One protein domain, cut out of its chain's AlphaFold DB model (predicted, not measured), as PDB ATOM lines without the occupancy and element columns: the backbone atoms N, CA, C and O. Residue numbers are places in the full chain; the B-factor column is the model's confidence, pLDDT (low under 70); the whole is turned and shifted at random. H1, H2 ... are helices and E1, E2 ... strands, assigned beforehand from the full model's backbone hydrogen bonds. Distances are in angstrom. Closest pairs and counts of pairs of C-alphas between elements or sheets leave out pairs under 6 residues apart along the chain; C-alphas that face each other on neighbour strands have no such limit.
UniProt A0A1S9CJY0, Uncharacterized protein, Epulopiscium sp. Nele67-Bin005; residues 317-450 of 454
ATOM      1  N   ILE A 317     113.767  -8.268   1.925       87.00
ATOM      2  CA  ILE A 317     112.330  -8.231   1.645       87.00
ATOM      3  C   ILE A 317     111.632  -9.289   2.491       87.00
ATOM      4  O   ILE A 317     111.853 -10.483   2.303       87.00
ATOM      5  N   GLU A 318     110.792  -8.838   3.422       88.81
ATOM      6  CA  GLU A 318     109.950  -9.712   4.243       88.81
ATOM      7  C   GLU A 318     108.796 -10.288   3.420       88.81
ATOM      8  O   GLU A 318     108.083  -9.560   2.716       88.81
ATOM      9  N   GLN A 319     108.589 -11.596   3.550       86.00
ATOM     10  CA  GLN A 319     107.553 -12.319   2.837       86.00
ATOM     11  C   GLN A 319     106.227 -12.271   3.590       86.00
ATOM     12  O   GLN A 319     106.147 -12.530   4.789       86.00
ATOM     13  N   LYS A 320     105.162 -11.907   2.871       80.44
ATOM     14  CA  LYS A 320     103.840 -11.670   3.474       80.44
ATOM     15  C   LYS A 320     103.054 -12.952   3.724       80.44
ATOM     16  O   LYS A 320     102.270 -12.991   4.669       80.44
ATOM     17  N   ASP A 321     103.224 -13.950   2.863       84.12
ATOM     18  CA  ASP A 321     102.543 -15.243   2.950       84.12
ATOM     19  C   ASP A 321     103.543 -16.308   3.410       84.12
ATOM     20  O   ASP A 321     104.183 -16.979   2.604       84.12
ATOM     21  N   ILE A 322     103.745 -16.385   4.727       84.50
ATOM     22  CA  ILE A 322     104.721 -17.305   5.321       84.50
ATOM     23  C   ILE A 322     104.363 -18.752   4.968       84.50
ATOM     24  O   ILE A 322     105.253 -19.492   4.571       84.50
ATOM     25  N   ASP A 323     103.084 -19.132   5.041       85.31
ATOM     26  CA  ASP A 323     102.637 -20.508   4.790       85.31
ATOM     27  C   ASP A 323     102.984 -20.952   3.357       85.31
ATOM     28  O   ASP A 323     103.571 -22.018   3.175       85.31
ATOM     29  N   TYR A 324     102.733 -20.100   2.353       81.31
ATOM     30  CA  TYR A 324     103.123 -20.378   0.963       81.31
ATOM     31  C   TYR A 324     104.632 -20.616   0.810       81.31
ATOM     32  O   TYR A 324     105.054 -21.571   0.157       81.31
ATOM     33  N   TYR A 325     105.465 -19.766   1.421       79.88
ATOM     34  CA  TYR A 325     106.920 -19.922   1.346       79.88
ATOM     35  C   TYR A 325     107.421 -21.139   2.124       79.88
ATOM     36  O   TYR A 325     108.377 -21.773   1.685       79.88
ATOM     37  N   VAL A 326     106.791 -21.493   3.248       86.38
ATOM     38  CA  VAL A 326     107.125 -22.711   3.999       86.38
ATOM     39  C   VAL A 326     106.871 -23.947   3.147       86.38
ATOM     40  O   VAL A 326     107.779 -24.766   3.021       86.38
ATOM     41  N   ASP A 327     105.698 -24.049   2.518       82.88
ATOM     42  CA  ASP A 327     105.372 -25.166   1.626       82.88
ATOM     43  C   ASP A 327     106.397 -25.264   0.483       82.88
ATOM     44  O   ASP A 327     106.940 -26.335   0.222       82.88
ATOM     45  N   LYS A 328     106.779 -24.129  -0.118       76.50
ATOM     46  CA  LYS A 328     107.818 -24.096  -1.162       76.50
ATOM     47  C   LYS A 328     109.187 -24.547  -0.673       76.50
ATOM     48  O   LYS A 328     109.881 -25.273  -1.377       76.50
ATOM     49  N   ILE A 329     109.603 -24.123   0.515       81.25
ATOM     50  CA  ILE A 329     110.883 -24.541   1.097       81.25
ATOM     51  C   ILE A 329     110.865 -26.042   1.389       81.25
ATOM     52  O   ILE A 329     111.877 -26.697   1.157       81.25
ATOM     53  N   ILE A 330     109.738 -26.588   1.858       83.56
ATOM     54  CA  ILE A 330     109.563 -28.032   2.057       83.56
ATOM     55  C   ILE A 330     109.700 -28.764   0.722       83.56
ATOM     56  O   ILE A 330     110.507 -29.685   0.638       83.56
ATOM     57  N   ASP A 331     108.995 -28.320  -0.323       76.44
ATOM     58  CA  ASP A 331     109.085 -28.916  -1.660       76.44
ATOM     59  C   ASP A 331     110.532 -28.900  -2.175       76.44
ATOM     60  O   ASP A 331     111.048 -29.911  -2.654       76.44
ATOM     61  N   ILE A 332     111.223 -27.767  -2.039       73.69
ATOM     62  CA  ILE A 332     112.631 -27.624  -2.422       73.69
ATOM     63  C   ILE A 332     113.508 -28.594  -1.613       73.69
ATOM     64  O   ILE A 332     114.344 -29.288  -2.188       73.69
ATOM     65  N   ASP A 333     113.316 -28.681  -0.297       77.94
ATOM     66  CA  ASP A 333     114.080 -29.571   0.585       77.94
ATOM     67  C   ASP A 333     113.864 -31.056   0.245       77.94
ATOM     68  O   ASP A 333     114.822 -31.828   0.261       77.94
ATOM     69  N   GLU A 334     112.649 -31.460  -0.140       71.94
ATOM     70  CA  GLU A 334     112.361 -32.829  -0.591       71.94
ATOM     71  C   GLU A 334     113.123 -33.203  -1.873       71.94
ATOM     72  O   GLU A 334     113.558 -34.350  -2.027       71.94
ATOM     73  N   HIS A 335     113.328 -32.243  -2.779       66.38
ATOM     74  CA  HIS A 335     114.081 -32.447  -4.021       66.38
ATOM     75  C   HIS A 335     115.603 -32.356  -3.826       66.38
ATOM     76  O   HIS A 335     116.368 -32.925  -4.612       66.38
ATOM     77  N   LEU A 336     116.059 -31.664  -2.782       64.56
ATOM     78  CA  LEU A 336     117.469 -31.490  -2.451       64.56
ATOM     79  C   LEU A 336     117.893 -32.529  -1.418       64.56
ATOM     80  O   LEU A 336     117.792 -32.299  -0.217       64.56
ATOM     81  N   CYS A 337     118.389 -33.667  -1.911       51.81
ATOM     82  CA  CYS A 337     118.895 -34.826  -1.168       51.81
ATOM     83  C   CYS A 337     119.420 -34.524   0.258       51.81
ATOM     84  O   CYS A 337     120.628 -34.424   0.469       51.81
ATOM     85  N   GLY A 338     118.516 -34.469   1.244       62.34
ATOM     86  CA  GLY A 338     118.847 -34.451   2.669       62.34
ATOM     87  C   GLY A 338     118.734 -33.137   3.430       62.34
ATOM     88  O   GLY A 338     119.267 -33.089   4.535       62.34
ATOM     89  N   LEU A 339     118.033 -32.126   2.916       73.56
ATOM     90  CA  LEU A 339     117.528 -31.025   3.746       73.56
ATOM     91  C   LEU A 339     116.133 -31.363   4.287       73.56
ATOM     92  O   LEU A 339     115.383 -32.108   3.661       73.56
ATOM     93  N   SER A 340     115.770 -30.851   5.464       83.25
ATOM     94  CA  SER A 340     114.407 -31.002   5.974       83.25
ATOM     95  C   SER A 340     114.020 -29.913   6.972       83.25
ATOM     96  O   SER A 340     114.087 -30.110   8.190       83.25
ATOM     97  N   ILE A 341     113.511 -28.783   6.467       88.00
ATOM     98  CA  ILE A 341     112.803 -27.812   7.317       88.00
ATOM     99  C   ILE A 341     111.606 -28.461   8.019       88.00
ATOM    100  O   ILE A 341     111.358 -28.187   9.192       88.00
ATOM    101  N   ALA A 342     110.919 -29.382   7.335       88.12
ATOM    102  CA  ALA A 342     109.768 -30.102   7.869       88.12
ATOM    103  C   ALA A 342     110.106 -30.813   9.186       88.12
ATOM    104  O   ALA A 342     109.328 -30.753  10.133       88.12
ATOM    105  N   LYS A 343     111.296 -31.416   9.288       88.56
ATOM    106  CA  LYS A 343     111.728 -32.106  10.506       88.56
ATOM    107  C   LYS A 343     111.964 -31.159  11.684       88.56
ATOM    108  O   LYS A 343     111.600 -31.505  12.804       88.56
ATOM    109  N   LEU A 344     112.512 -29.963  11.447       91.06
ATOM    110  CA  LEU A 344     112.604 -28.940  12.498       91.06
ATOM    111  C   LEU A 344     111.207 -28.539  12.988       91.06
ATOM    112  O   LEU A 344     110.961 -28.486  14.192       91.06
ATOM    113  N   LEU A 345     110.268 -28.319  12.066       92.31
ATOM    114  CA  LEU A 345     108.889 -27.974  12.420       92.31
ATOM    115  C   LEU A 345     108.199 -29.100  13.213       92.31
ATOM    116  O   LEU A 345     107.512 -28.838  14.200       92.31
ATOM    117  N   GLU A 346     108.418 -30.365  12.838       91.19
ATOM    118  CA  GLU A 346     107.931 -31.539  13.582       91.19
ATOM    119  C   GLU A 346     108.500 -31.622  15.006       91.19
ATOM    120  O   GLU A 346     107.804 -32.067  15.925       91.19
ATOM    121  N   ASN A 347     109.738 -31.163  15.196       91.06
ATOM    122  CA  ASN A 347     110.429 -31.129  16.484       91.06
ATOM    123  C   ASN A 347     110.085 -29.895  17.337       91.06
ATOM    124  O   ASN A 347     110.643 -29.717  18.415       91.06
ATOM    125  N   GLY A 348     109.116 -29.081  16.910       92.19
ATOM    126  CA  GLY A 348     108.586 -27.972  17.703       92.19
ATOM    127  C   GLY A 348     109.268 -26.629  17.460       92.19
ATOM    128  O   GLY A 348     108.926 -25.666  18.145       92.19
ATOM    129  N   HIS A 349     110.169 -26.543  16.479       94.12
ATOM    130  CA  HIS A 349     110.676 -25.262  16.003       94.12
ATOM    131  C   HIS A 349     109.588 -24.520  15.224       94.12
ATOM    132  O   HIS A 349     108.720 -25.126  14.591       94.12
ATOM    133  N   THR A 350     109.643 -23.193  15.240       94.38
ATOM    134  CA  THR A 350     108.688 -22.341  14.527       94.38
ATOM    135  C   THR A 350     109.407 -21.344  13.634       94.38
ATOM    136  O   THR A 350     110.493 -20.877  13.966       94.38
ATOM    137  N   ILE A 351     108.800 -21.035  12.487       94.75
ATOM    138  CA  ILE A 351     109.248 -19.966  11.591       94.75
ATOM    139  C   ILE A 351     108.463 -18.710  11.955       94.75
ATOM    140  O   ILE A 351     107.252 -18.640  11.746       94.75
ATOM    141  N   ASN A 352     109.160 -17.718  12.498       93.25
ATOM    142  CA  ASN A 352     108.584 -16.437  12.897       93.25
ATOM    143  C   ASN A 352     108.487 -15.458  11.722       93.25
ATOM    144  O   ASN A 352     107.569 -14.639  11.667       93.25
ATOM    145  N   ASN A 353     109.444 -15.526  10.795       94.12
ATOM    146  CA  ASN A 353     109.494 -14.675   9.612       94.12
ATOM    147  C   ASN A 353     110.310 -15.342   8.500       94.12
ATOM    148  O   ASN A 353     111.254 -16.085   8.775       94.12
ATOM    149  N   ILE A 354     109.989 -15.015   7.249       92.06
ATOM    150  CA  ILE A 354     110.786 -15.382   6.079       92.06
ATOM    151  C   ILE A 354     111.154 -14.100   5.351       92.06
ATOM    152  O   ILE A 354     110.311 -13.240   5.109       92.06
ATOM    153  N   SER A 355     112.424 -13.962   5.005       91.19
ATOM    154  CA  SER A 355     112.915 -12.848   4.205       91.19
ATOM    155  C   SER A 355     113.769 -13.345   3.053       91.19
ATOM    156  O   SER A 355     114.454 -14.358   3.169       91.19
ATOM    157  N   THR A 356     113.757 -12.614   1.944       88.06
ATOM    158  CA  THR A 356     114.637 -12.875   0.804       88.06
ATOM    159  C   THR A 356     115.530 -11.681   0.532       88.06
ATOM    160  O   THR A 356     115.129 -10.535   0.738       88.06
ATOM    161  N   GLN A 357     116.725 -11.942   0.020       88.25
ATOM    162  CA  GLN A 357     117.646 -10.902  -0.419       88.25
ATOM    163  C   GLN A 357     118.222 -11.275  -1.777       88.25
ATOM    164  O   GLN A 357     118.892 -12.299  -1.892       88.25
ATOM    165  N   LEU A 358     117.998 -10.425  -2.779       88.25
ATOM    166  CA  LEU A 358     118.607 -10.602  -4.094       88.25
ATOM    167  C   LEU A 358     120.119 -10.438  -3.999       88.25
ATOM    168  O   LEU A 358     120.618  -9.490  -3.386       88.25
ATOM    169  N   ILE A 359     120.828 -11.347  -4.649       83.19
ATOM    170  CA  ILE A 359     122.284 -11.342  -4.761       83.19
ATOM    171  C   ILE A 359     122.694 -11.510  -6.225       83.19
ATOM    172  O   ILE A 359     121.856 -11.804  -7.077       83.19
ATOM    173  N   GLU A 360     123.975 -11.264  -6.508       76.75
ATOM    174  CA  GLU A 360     124.596 -11.458  -7.826       76.75
ATOM    175  C   GLU A 360     123.761 -10.901  -8.984       76.75
ATOM    176  O   GLU A 360     123.233 -11.634  -9.809       76.75
ATOM    177  N   ASN A 361     123.562  -9.581  -9.010       80.50
ATOM    178  CA  ASN A 361     122.759  -8.910 -10.040       80.50
ATOM    179  C   ASN A 361     121.322  -9.451 -10.181       80.50
ATOM    180  O   ASN A 361     120.701  -9.302 -11.228       80.50
ATOM    181  N   GLY A 362     120.761 -10.036  -9.119       83.31
ATOM    182  CA  GLY A 362     119.377 -10.501  -9.090       83.31
ATOM    183  C   GLY A 362     119.156 -11.859  -9.749       83.31
ATOM    184  O   GLY A 362     118.009 -12.215 -10.020       83.31
ATOM    185  N   ILE A 363     120.226 -12.623  -9.986       84.38
ATOM    186  CA  ILE A 363     120.164 -14.001 -10.490       84.38
ATOM    187  C   ILE A 363     119.389 -14.907  -9.540       84.38
ATOM    188  O   ILE A 363     118.660 -15.792  -9.985       84.38
ATOM    189  N   THR A 364     119.560 -14.685  -8.240       83.75
ATOM    190  CA  THR A 364     119.053 -15.571  -7.199       83.75
ATOM    191  C   THR A 364     118.858 -14.826  -5.876       83.75
ATOM    192  O   THR A 364     119.217 -13.647  -5.754       83.75
ATOM    193  N   ASN A 365     118.281 -15.505  -4.886       84.06
ATOM    194  CA  ASN A 365     118.048 -14.982  -3.546       84.06
ATOM    195  C   ASN A 365     118.805 -15.778  -2.477       84.06
ATOM    196  O   ASN A 365     118.850 -17.007  -2.508       84.06
ATOM    197  N   ASN A 366     119.253 -15.074  -1.440       86.31
ATOM    198  CA  ASN A 366     119.343 -15.678  -0.117       86.31
ATOM    199  C   ASN A 366     117.932 -15.842   0.451       86.31
ATOM    200  O   ASN A 366     117.140 -14.897   0.386       86.31
ATOM    201  N   ILE A 367     117.639 -16.991   1.056       87.19
ATOM    202  CA  ILE A 367     116.424 -17.197   1.857       87.19
ATOM    203  C   ILE A 367     116.826 -17.193   3.325       87.19
ATOM    204  O   ILE A 367     117.661 -17.992   3.734       87.19
ATOM    205  N   ILE A 368     116.223 -16.313   4.117       91.25
ATOM    206  CA  ILE A 368     116.521 -16.138   5.537       91.25
ATOM    207  C   ILE A 368     115.273 -16.510   6.329       91.25
ATOM    208  O   ILE A 368     114.228 -15.867   6.208       91.25
ATOM    209  N   LEU A 369     115.394 -17.556   7.138       93.81
ATOM    210  CA  LEU A 369     114.347 -18.049   8.023       93.81
ATOM    211  C   LEU A 369     114.659 -17.574   9.433       93.81
ATOM    212  O   LEU A 369     115.678 -17.973   9.990       93.81
ATOM    213  N   ALA A 370     113.802 -16.732  10.004       94.75
ATOM    214  CA  ALA A 370     113.863 -16.407  11.422       94.75
ATOM    215  C   ALA A 370     113.128 -17.501  12.196       94.75
ATOM    216  O   ALA A 370     111.920 -17.682  12.024       94.75
ATOM    217  N   MET A 371     113.868 -18.230  13.019       95.00
ATOM    218  CA  MET A 371     113.435 -19.431  13.709       95.00
ATOM    219  C   MET A 371     113.402 -19.219  15.222       95.00
ATOM    220  O   MET A 371     114.163 -18.427  15.778       95.00
ATOM    221  N   GLU A 372     112.558 -19.993  15.887       93.88
ATOM    222  CA  GLU A 372     112.512 -20.095  17.343       93.88
ATOM    223  C   GLU A 372     112.359 -21.566  17.746       93.88
ATOM    224  O   GLU A 372     111.570 -22.295  17.138       93.88
ATOM    225  N   ASP A 373     113.140 -22.015  18.730       90.75
ATOM    226  CA  ASP A 373     113.075 -23.380  19.266       90.75
ATOM    227  C   ASP A 373     112.038 -23.537  20.402       90.75
ATOM    228  O   ASP A 373     111.393 -22.582  20.839       90.75
ATOM    229  N   GLU A 374     111.887 -24.753  20.940       88.94
ATOM    230  CA  GLU A 374     110.952 -25.026  22.047       88.94
ATOM    231  C   GLU A 374     111.282 -24.287  23.365       88.94
ATOM    232  O   GLU A 374     110.433 -24.184  24.260       88.94
ATOM    233  N   ASN A 375     112.503 -23.760  23.493       88.81
ATOM    234  CA  ASN A 375     112.981 -22.997  24.642       88.81
ATOM    235  C   ASN A 375     112.865 -21.475  24.436       88.81
ATOM    236  O   ASN A 375     113.157 -20.719  25.369       88.81
ATOM    237  N   ASN A 376     112.305 -21.024  23.307       88.31
ATOM    238  CA  ASN A 376     112.235 -19.628  22.855       88.31
ATOM    239  C   ASN A 376     113.618 -19.008  22.583       88.31
ATOM    240  O   ASN A 376     113.796 -17.798  22.744       88.31
ATOM    241  N   ASN A 377     114.611 -19.824  22.229       88.88
ATOM    242  CA  ASN A 377     115.863 -19.305  21.703       88.88
ATOM    243  C   ASN A 377     115.661 -18.932  20.231       88.88
ATOM    244  O   ASN A 377     115.146 -19.729  19.442       88.88
ATOM    245  N   GLU A 378     116.076 -17.723  19.865       91.81
ATOM    246  CA  GLU A 378     115.963 -17.202  18.506       91.81
ATOM    247  C   GLU A 378     117.239 -17.498  17.716       91.81
ATOM    248  O   GLU A 378     118.360 -17.286  18.187       91.81
ATOM    249  N   TYR A 379     117.063 -17.961  16.485       92.06
ATOM    250  CA  TYR A 379     118.155 -18.181  15.548       92.06
ATOM    251  C   TYR A 379     117.672 -17.975  14.118       92.06
ATOM    252  O   TYR A 379     116.481 -17.857  13.843       92.06
ATOM    253  N   THR A 380     118.603 -17.919  13.183       93.44
ATOM    254  CA  THR A 380     118.316 -17.795  11.764       93.44
ATOM    255  C   THR A 380     118.942 -18.942  10.998       93.44
ATOM    256  O   THR A 380     120.010 -19.440  11.358       93.44
ATOM    257  N   ILE A 381     118.264 -19.360   9.933       91.50
ATOM    258  CA  ILE A 381     118.824 -20.235   8.908       91.50
ATOM    259  C   ILE A 381     118.837 -19.433   7.616       91.50
ATOM    260  O   ILE A 381     117.783 -19.118   7.065       91.50
ATOM    261  N   THR A 382     120.028 -19.105   7.131       88.56
ATOM    262  CA  THR A 382     120.213 -18.472   5.828       88.56
ATOM    263  C   THR A 382     120.651 -19.517   4.814       88.56
ATOM    264  O   THR A 382     121.681 -20.169   4.982       88.56
ATOM    265  N   ARG A 383     119.872 -19.668   3.746       84.50
ATOM    266  CA  ARG A 383     120.213 -20.466   2.570       84.50
ATOM    267  C   ARG A 383     120.846 -19.554   1.536       84.50
ATOM    268  O   ARG A 383     120.206 -18.607   1.084       84.50
ATOM    269  N   VAL A 384     122.070 -19.874   1.153       80.12
ATOM    270  CA  VAL A 384     122.813 -19.223   0.075       80.12
ATOM    271  C   VAL A 384     123.012 -20.257  -1.035       80.12
ATOM    272  O   VAL A 384     123.405 -21.376  -0.715       80.12
ATOM    273  N   PRO A 385     122.750 -19.960  -2.312       73.44
ATOM    274  CA  PRO A 385     123.029 -20.891  -3.408       73.44
ATOM    275  C   PRO A 385     124.507 -21.323  -3.463       73.44
ATOM    276  O   PRO A 385     125.415 -20.562  -3.114       73.44
ATOM    277  N   GLY A 386     124.731 -22.582  -3.840       62.91
ATOM    278  CA  GLY A 386     126.042 -23.225  -3.967       62.91
ATOM    279  C   GLY A 386     126.893 -22.550  -5.041       62.91
ATOM    280  O   GLY A 386     126.351 -21.969  -5.971       62.91
ATOM    281  N   ASP A 387     128.212 -22.567  -4.852       55.94
ATOM    282  CA  ASP A 387     129.259 -21.879  -5.638       55.94
ATOM    283  C   ASP A 387     129.396 -20.357  -5.463       55.94
ATOM    284  O   ASP A 387     130.495 -19.824  -5.630       55.94
ATOM    285  N   ILE A 388     128.359 -19.660  -4.991       54.47
ATOM    286  CA  ILE A 388     128.437 -18.213  -4.699       54.47
ATOM    287  C   ILE A 388     129.138 -17.948  -3.356       54.47
ATOM    288  O   ILE A 388     129.919 -17.002  -3.196       54.47
ATOM    289  N   TYR A 389     128.886 -18.799  -2.356       53.00
ATOM    290  CA  TYR A 389     129.471 -18.634  -1.026       53.00
ATOM    291  C   TYR A 389     130.843 -19.304  -0.926       53.00
ATOM    292  O   TYR A 389     130.984 -20.456  -0.508       53.00
ATOM    293  N   ASN A 390     131.889 -18.562  -1.290       56.22
ATOM    294  CA  ASN A 390     133.254 -19.045  -1.133       56.22
ATOM    295  C   ASN A 390     133.708 -18.977   0.341       56.22
ATOM    296  O   ASN A 390     134.202 -17.951   0.818       56.22
ATOM    297  N   VAL A 391     133.568 -20.104   1.045       55.25
ATOM    298  CA  VAL A 391     134.051 -20.300   2.423       55.25
ATOM    299  C   VAL A 391     135.565 -20.114   2.576       55.25
ATOM    300  O   VAL A 391     136.007 -19.769   3.667       55.25
ATOM    301  N   ASP A 392     136.364 -20.239   1.508       56.56
ATOM    302  CA  ASP A 392     137.820 -20.026   1.561       56.56
ATOM    303  C   ASP A 392     138.185 -18.563   1.855       56.56
ATOM    304  O   ASP A 392     139.289 -18.269   2.318       56.56
ATOM    305  N   ASN A 393     137.253 -17.631   1.628       53.72
ATOM    306  CA  ASN A 393     137.419 -16.224   1.996       53.72
ATOM    307  C   ASN A 393     137.180 -15.962   3.494       53.72
ATOM    308  O   ASN A 393     137.419 -14.848   3.969       53.72
ATOM    309  N   LEU A 394     136.723 -16.960   4.256       57.72
ATOM    310  CA  LEU A 394     136.550 -16.847   5.699       57.72
ATOM    311  C   LEU A 394     137.904 -17.040   6.385       57.72
ATOM    312  O   LEU A 394     138.505 -18.108   6.373       57.72
ATOM    313  N   TYR A 395     138.397 -15.979   7.025       46.00
ATOM    314  CA  TYR A 395     139.728 -15.960   7.640       46.00
ATOM    315  C   TYR A 395     139.891 -16.892   8.856       46.00
ATOM    316  O   TYR A 395     141.017 -17.062   9.329       46.00
ATOM    317  N   GLN A 396     138.802 -17.447   9.395       59.41
ATOM    318  CA  GLN A 396     138.808 -18.310  10.579       59.41
ATOM    319  C   GLN A 396     137.723 -19.380  10.448       59.41
ATOM    320  O   GLN A 396     136.555 -19.088  10.668       59.41
ATOM    321  N   PHE A 397     138.101 -20.608  10.099       61.78
ATOM    322  CA  PHE A 397     137.201 -21.754  10.179       61.78
ATOM    323  C   PHE A 397     137.952 -23.041  10.527       61.78
ATOM    324  O   PHE A 397     139.129 -23.196  10.199       61.78
ATOM    325  N   ASP A 398     137.251 -23.962  11.178       62.31
ATOM    326  CA  ASP A 398     137.667 -25.319  11.496       62.31
ATOM    327  C   ASP A 398     136.752 -26.315  10.773       62.31
ATOM    328  O   ASP A 398     135.534 -26.156  10.731       62.31
ATOM    329  N   MET A 399     137.318 -27.388  10.226       65.88
ATOM    330  CA  MET A 399     136.510 -28.473   9.667       65.88
ATOM    331  C   MET A 399     135.925 -29.322  10.804       65.88
ATOM    332  O   MET A 399     136.678 -29.847  11.626       65.88
ATOM    333  N   LEU A 400     134.602 -29.516  10.837       61.19
ATOM    334  CA  LEU A 400     133.937 -30.316  11.890       61.19
ATOM    335  C   LEU A 400     134.006 -31.834  11.673       61.19
ATOM    336  O   LEU A 400     133.424 -32.599  12.445       61.19
ATOM    337  N   GLY A 401     134.701 -32.295  10.635       61.69
ATOM    338  CA  GLY A 401     134.881 -33.713  10.349       61.69
ATOM    339  C   GLY A 401     134.981 -34.009   8.859       61.69
ATOM    340  O   GLY A 401     135.175 -33.106   8.049       61.69
ATOM    341  N   GLU A 402     134.854 -35.292   8.526       56.78
ATOM    342  CA  GLU A 402     134.777 -35.751   7.137       56.78
ATOM    343  C   GLU A 402     133.500 -35.206   6.456       56.78
ATOM    344  O   GLU A 402     132.479 -35.010   7.133       56.78
ATOM    345  N   PRO A 403     133.538 -34.968   5.132       56.53
ATOM    346  CA  PRO A 403     132.376 -34.588   4.331       56.53
ATOM    347  C   PRO A 403     131.149 -35.480   4.595       56.53
ATOM    348  O   PRO A 403     131.288 -36.692   4.760       56.53
ATOM    349  N   MET A 404     129.934 -34.905   4.624       53.28
ATOM    350  CA  MET A 404     128.689 -35.711   4.714       53.28
ATOM    351  C   MET A 404     128.448 -36.532   3.440       53.28
ATOM    352  O   MET A 404     127.897 -37.629   3.499       53.28
ATOM    353  N   TYR A 405     128.895 -35.995   2.305       55.44
ATOM    354  CA  TYR A 405     128.798 -36.547   0.955       55.44
ATOM    355  C   TYR A 405     130.110 -36.264   0.218       55.44
ATOM    356  O   TYR A 405     130.873 -35.414   0.669       55.44
ATOM    357  N   GLU A 406     130.349 -36.887  -0.943       53.22
ATOM    358  CA  GLU A 406     131.517 -36.558  -1.789       53.22
ATOM    359  C   GLU A 406     131.627 -35.045  -2.090       53.22
ATOM    360  O   GLU A 406     132.738 -34.555  -2.262       53.22
ATOM    361  N   ASN A 407     130.508 -34.298  -2.025       53.59
ATOM    362  CA  ASN A 407     130.416 -32.888  -2.426       53.59
ATOM    363  C   ASN A 407     129.952 -31.916  -1.310       53.59
ATOM    364  O   ASN A 407     129.451 -30.837  -1.622       53.59
ATOM    365  N   TRP A 408     130.027 -32.285  -0.022       55.91
ATOM    366  CA  TRP A 408     129.613 -31.402   1.091       55.91
ATOM    367  C   TRP A 408     130.735 -31.179   2.107       55.91
ATOM    368  O   TRP A 408     131.131 -32.107   2.809       55.91
ATOM    369  N   GLU A 409     131.189 -29.938   2.264       57.00
ATOM    370  CA  GLU A 409     132.208 -29.539   3.238       57.00
ATOM    371  C   GLU A 409     131.560 -29.062   4.552       57.00
ATOM    372  O   GLU A 409     130.655 -28.221   4.567       57.00
ATOM    373  N   ARG A 410     132.032 -29.593   5.690       61.84
ATOM    374  CA  ARG A 410     131.578 -29.183   7.032       61.84
ATOM    375  C   ARG A 410     132.496 -28.091   7.578       61.84
ATOM    376  O   ARG A 410     133.604 -28.410   8.008       61.84
ATOM    377  N   VAL A 411     132.030 -26.845   7.613       59.78
ATOM    378  CA  VAL A 411     132.857 -25.686   7.974       59.78
ATOM    379  C   VAL A 411     132.307 -24.990   9.220       59.78
ATOM    380  O   VAL A 411     131.297 -24.298   9.191       59.78
ATOM    381  N   TYR A 412     132.993 -25.127  10.344       58.97
ATOM    382  CA  TYR A 412     132.677 -24.373  11.549       58.97
ATOM    383  C   TYR A 412     133.459 -23.081  11.610       58.97
ATOM    384  O   TYR A 412     134.672 -23.078  11.445       58.97
ATOM    385  N   VAL A 413     132.772 -21.983  11.893       59.22
ATOM    386  CA  VAL A 413     133.398 -20.684  12.119       59.22
ATOM    387  C   VAL A 413     133.144 -20.319  13.576       59.22
ATOM    388  O   VAL A 413     132.067 -19.813  13.884       59.22
ATOM    389  N   PRO A 414     134.088 -20.586  14.496       51.34
ATOM    390  CA  PRO A 414     133.898 -20.244  15.897       51.34
ATOM    391  C   PRO A 414     133.855 -18.723  16.072       51.34
ATOM    392  O   PRO A 414     134.895 -18.083  16.208       51.34
ATOM    393  N   ILE A 415     132.632 -18.195  16.128       55.03
ATOM    394  CA  ILE A 415     132.237 -16.890  16.671       55.03
ATOM    395  C   ILE A 415     132.808 -15.686  15.903       55.03
ATOM    396  O   ILE A 415     133.990 -15.348  15.994       55.03
ATOM    397  N   ILE A 416     131.925 -14.954  15.220       54.12
ATOM    398  CA  ILE A 416     132.197 -13.603  14.711       54.12
ATOM    399  C   ILE A 416     131.291 -12.648  15.496       54.12
ATOM    400  O   ILE A 416     130.089 -12.861  15.553       54.12
ATOM    401  N   ASP A 417     131.870 -11.616  16.116       54.69
ATOM    402  CA  ASP A 417     131.133 -10.517  16.765       54.69
ATOM    403  C   ASP A 417     130.113 -10.918  17.863       54.69
ATOM    404  O   ASP A 417     129.041 -10.334  17.960       54.69
ATOM    405  N   ASP A 418     130.490 -11.853  18.747       60.81
ATOM    406  CA  ASP A 418     129.701 -12.349  19.900       60.81
ATOM    407  C   ASP A 418     128.484 -13.244  19.555       60.81
ATOM    408  O   ASP A 418     127.756 -13.636  20.467       60.81
ATOM    409  N   GLU A 419     128.305 -13.652  18.292       63.88
ATOM    410  CA  GLU A 419     127.255 -14.595  17.867       63.88
ATOM    411  C   GLU A 419     127.835 -15.946  17.411       63.88
ATOM    412  O   GLU A 419     128.886 -16.022  16.758       63.88
ATOM    413  N   THR A 420     127.153 -17.040  17.765       70.06
ATOM    414  CA  THR A 420     127.508 -18.389  17.309       70.06
ATOM    415  C   THR A 420     127.085 -18.544  15.849       70.06
ATOM    416  O   THR A 420     125.909 -18.388  15.530       70.06
ATOM    417  N   LYS A 421     128.033 -18.892  14.969       77.56
ATOM    418  CA  LYS A 421     127.794 -19.115  13.538       77.56
ATOM    419  C   LYS A 421     128.254 -20.507  13.115       77.56
ATOM    420  O   LYS A 421     129.393 -20.898  13.363       77.56
ATOM    421  N   LEU A 422     127.390 -21.251  12.434       78.12
ATOM    422  CA  LEU A 422     127.697 -22.576  11.898       78.12
ATOM    423  C   LEU A 422     127.375 -22.622  10.402       78.12
ATOM    424  O   LEU A 422     126.305 -22.185   9.988       78.12
ATOM    425  N   ILE A 423     128.302 -23.139   9.588       78.12
ATOM    426  CA  ILE A 423     128.183 -23.134   8.126       78.12
ATOM    427  C   ILE A 423     128.259 -24.566   7.579       78.12
ATOM    428  O   ILE A 423     129.166 -25.338   7.886       78.12
ATOM    429  N   PHE A 424     127.319 -24.930   6.713       74.81
ATOM    430  CA  PHE A 424     127.375 -26.173   5.945       74.81
ATOM    431  C   PHE A 424     127.440 -25.831   4.473       74.81
ATOM    432  O   PHE A 424     126.481 -25.288   3.937       74.81
ATOM    433  N   LYS A 425     128.554 -26.152   3.820       71.31
ATOM    434  CA  LYS A 425     128.712 -25.938   2.386       71.31
ATOM    435  C   LYS A 425     128.334 -27.219   1.654       71.31
ATOM    436  O   LYS A 425     129.027 -28.226   1.761       71.31
ATOM    437  N   GLY A 426     127.231 -27.175   0.925       66.56
ATOM    438  CA  GLY A 426     126.845 -28.195  -0.039       66.56
ATOM    439  C   GLY A 426     127.105 -27.751  -1.470       66.56
ATOM    440  O   GLY A 426     127.361 -26.577  -1.730       66.56
ATOM    441  N   SER A 427     126.983 -28.693  -2.404       60.41
ATOM    442  CA  SER A 427     127.145 -28.421  -3.838       60.41
ATOM    443  C   SER A 427     126.101 -27.453  -4.396       60.41
ATOM    444  O   SER A 427     126.394 -26.699  -5.306       60.41
ATOM    445  N   GLN A 428     124.876 -27.462  -3.863       64.81
ATOM    446  CA  GLN A 428     123.776 -26.622  -4.364       64.81
ATOM    447  C   GLN A 428     123.390 -25.490  -3.420       64.81
ATOM    448  O   GLN A 428     122.799 -24.514  -3.868       64.81
ATOM    449  N   TYR A 429     123.711 -25.614  -2.131       73.12
ATOM    450  CA  TYR A 429     123.434 -24.595  -1.126       73.12
ATOM    451  C   TYR A 429     124.502 -24.595  -0.048       73.12
ATOM    452  O   TYR A 429     124.925 -25.647   0.425       73.12
ATOM    453  N   THR A 430     124.857 -23.401   0.402       78.31
ATOM    454  CA  THR A 430     125.475 -23.174   1.699       78.31
ATOM    455  C   THR A 430     124.404 -22.761   2.703       78.31
ATOM    456  O   THR A 430     123.632 -21.835   2.463       78.31
ATOM    457  N   LEU A 431     124.358 -23.450   3.836       82.69
ATOM    458  CA  LEU A 431     123.499 -23.110   4.962       82.69
ATOM    459  C   LEU A 431     124.319 -22.383   6.013       82.69
ATOM    460  O   LEU A 431     125.414 -22.823   6.362       82.69
ATOM    461  N   VAL A 432     123.763 -21.305   6.539       85.62
ATOM    462  CA  VAL A 432     124.358 -20.518   7.608       85.62
ATOM    463  C   VAL A 432     123.361 -20.446   8.756       85.62
ATOM    464  O   VAL A 432     122.267 -19.916   8.593       85.62
ATOM    465  N   PHE A 433     123.745 -20.998   9.900       87.75
ATOM    466  CA  PHE A 433     122.988 -20.934  11.143       87.75
ATOM    467  C   PHE A 433     123.625 -19.880  12.043       87.75
ATOM    468  O   PHE A 433     124.830 -19.953  12.293       87.75
ATOM    469  N   GLU A 434     122.840 -18.920  12.524       87.75
ATOM    470  CA  GLU A 434     123.312 -17.805  13.360       87.75
ATOM    471  C   GLU A 434     122.281 -17.461  14.436       87.75
ATOM    472  O   GLU A 434     121.090 -17.415  14.136       87.75
ATOM    473  N   GLY A 435     122.703 -17.193  15.673       84.69
ATOM    474  CA  GLY A 435     121.787 -16.734  16.722       84.69
ATOM    475  C   GLY A 435     122.390 -16.693  18.125       84.69
ATOM    476  O   GLY A 435     123.542 -17.080  18.337       84.69
ATOM    477  N   ASP A 436     121.574 -16.265  19.094       80.06
ATOM    478  CA  ASP A 436     121.883 -16.313  20.534       80.06
ATOM    479  C   ASP A 436     121.596 -17.720  21.084       80.06
ATOM    480  O   ASP A 436     120.750 -17.937  21.951       80.06
ATOM    481  N   ILE A 437     122.274 -18.705  20.492       79.69
ATOM    482  CA  ILE A 437     122.201 -20.126  20.828       79.69
ATOM    483  C   ILE A 437     123.617 -20.636  21.089       79.69
ATOM    484  O   ILE A 437     124.594 -20.185  20.478       79.69
ATOM    485  N   ASP A 438     123.746 -21.574  22.028       81.50
ATOM    486  CA  ASP A 438     125.042 -22.172  22.307       81.50
ATOM    487  C   ASP A 438     125.514 -23.104  21.180       81.50
ATOM    488  O   ASP A 438     124.742 -23.629  20.381       81.50
ATOM    489  N   GLU A 439     126.827 -23.298  21.096       76.75
ATOM    490  CA  GLU A 439     127.452 -24.089  20.033       76.75
ATOM    491  C   GLU A 439     126.902 -25.522  19.934       76.75
ATOM    492  O   GLU A 439     126.791 -26.068  18.838       76.75
ATOM    493  N   GLN A 440     126.563 -26.156  21.056       80.62
ATOM    494  CA  GLN A 440     126.093 -27.537  21.035       80.62
ATOM    495  C   GLN A 440     124.660 -27.609  20.501       80.62
ATOM    496  O   GLN A 440     124.364 -28.478  19.676       80.62
ATOM    497  N   ASP A 441     123.820 -26.670  20.919       84.56
ATOM    498  CA  ASP A 441     122.429 -26.559  20.490       84.56
ATOM    499  C   ASP A 441     122.330 -26.206  18.993       84.56
ATOM    500  O   ASP A 441     121.587 -26.857  18.259       84.56
ATOM    501  N   ILE A 442     123.141 -25.266  18.478       82.88
ATOM    502  CA  ILE A 442     123.128 -24.927  17.039       82.88
ATOM    503  C   ILE A 442     123.609 -26.097  16.173       82.88
ATOM    504  O   ILE A 442     123.095 -26.322  15.075       82.88
ATOM    505  N   ILE A 443     124.578 -26.875  16.675       79.06
ATOM    506  CA  ILE A 443     125.019 -28.104  16.017       79.06
ATOM    507  C   ILE A 443     123.852 -29.081  15.958       79.06
ATOM    508  O   ILE A 443     123.614 -29.620  14.882       79.06
ATOM    509  N   GLU A 444     123.137 -29.305  17.067       83.62
ATOM    510  CA  GLU A 444     121.976 -30.204  17.154       83.62
ATOM    511  C   GLU A 444     120.848 -29.803  16.202       83.62
ATOM    512  O   GLU A 444     120.418 -30.643  15.410       83.62
ATOM    513  N   ILE A 445     120.479 -28.522  16.164       87.75
ATOM    514  CA  ILE A 445     119.515 -27.970  15.198       87.75
ATOM    515  C   ILE A 445     119.947 -28.284  13.764       87.75
ATOM    516  O   ILE A 445     119.163 -28.787  12.956       87.75
ATOM    517  N   ALA A 446     121.216 -28.048  13.433       81.19
ATOM    518  CA  ALA A 446     121.709 -28.353  12.100       81.19
ATOM    519  C   ALA A 446     121.682 -29.860  11.785       81.19
ATOM    520  O   ALA A 446     121.409 -30.231  10.645       81.19
ATOM    521  N   ARG A 447     121.896 -30.745  12.776       78.75
ATOM    522  CA  ARG A 447     121.740 -32.208  12.601       78.75
ATOM    523  C   ARG A 447     120.315 -32.596  12.254       78.75
ATOM    524  O   ARG A 447     120.087 -33.556  11.523       78.75
ATOM    525  N   GLU A 448     119.351 -31.910  12.844       85.00
ATOM    526  CA  GLU A 448     117.944 -32.182  12.598       85.00
ATOM    527  C   GLU A 448     117.523 -31.710  11.213       85.00
ATOM    528  O   GLU A 448     116.855 -32.467  10.507       85.00
ATOM    529  N   TYR A 449     117.993 -30.529  10.803       83.25
ATOM    530  CA  TYR A 449     117.799 -30.004   9.454       83.25
ATOM    531  C   TYR A 449     118.488 -30.857   8.376       83.25
ATOM    532  O   TYR A 449     118.005 -30.933   7.250       83.25
ATOM    533  N   LEU A 450     119.591 -31.528   8.729       76.75
ATOM    534  CA  LEU A 450     120.389 -32.409   7.867       76.75
ATOM    535  C   LEU A 450     120.289 -33.875   8.340       76.75
ATOM    536  O   LEU A 450     121.267 -34.424   8.848       76.75
TER     537      LEU A 450
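This is residues 317 to 450 of the 454 residues of an uncharacterized protein of Epulopiscium sp. Nele67-Bin005 (UniProt A0A1S9CJY0). A twisted sheet of six strands forms a wall, with H1 and H3 over one face and H2 between them, only grazing the sheet. A long link, residues 386 to 408, runs from E3 to the edge strand E4. The printed 134 residues include three named helices and six named strands, in the order H1 H2 E1 E2 E3 E4 E5 E6 H3; the sheet, E1 E2 E3 E6 E5 E4, is antiparallel and the class mixed. The whole is compact, with a radius of gyration of the C-alphas of 14.2 A, and spans 37 by 37 by 29 A.

E1 is residues 350 to 359, 26.0 A long, and bends by 54 degrees at residue 353. E2 is 364 to 372, 25.8 A; E3 378 to 385, 23.3 A; E6 429 to 435; E5 419 to 425; E4 409 to 416. H1, 322 to 335, 20.1 A, begins at C-alpha 322 (104.721, -17.305, 5.321). H2 is 341 to 346; H3, 439 to 449, ends at C-alpha 449 (117.799, -30.004, 9.454).

N 352 and O 370 of E1 and E2 are 2.8 A apart, N 369 and O 381 of E2 and E3 2.9 A, N 382 and O 432 of E3 and E6 2.8 A, N 424 and O 431 of E5 and E6 2.9 A, N 409 and O 425 of E4 and E5 2.8 A. E1 E2 E3 and E4 E5 E6 are meanders, each strand the antiparallel neighbour of the one before; E3 E4 E5 E6 form a Greek key, E3 also pairing with E6. H1 and H3 on the same face make two layers, at heights of 9.8 A and 9.3 A over the sheet. H2 touches H3, the closest C-alphas, of Ile 341 and Tyr 449, being 5.9 A apart. In H1, H2 and H3 every O i to N i+4 pair is within hydrogen-bond range.

The printed part has no cut. The link E3 to E4 is long. Mean pLDDT of the printed part is 76.6; residues 335 to 338, 386 to 419 and 426 to 428 are under 70.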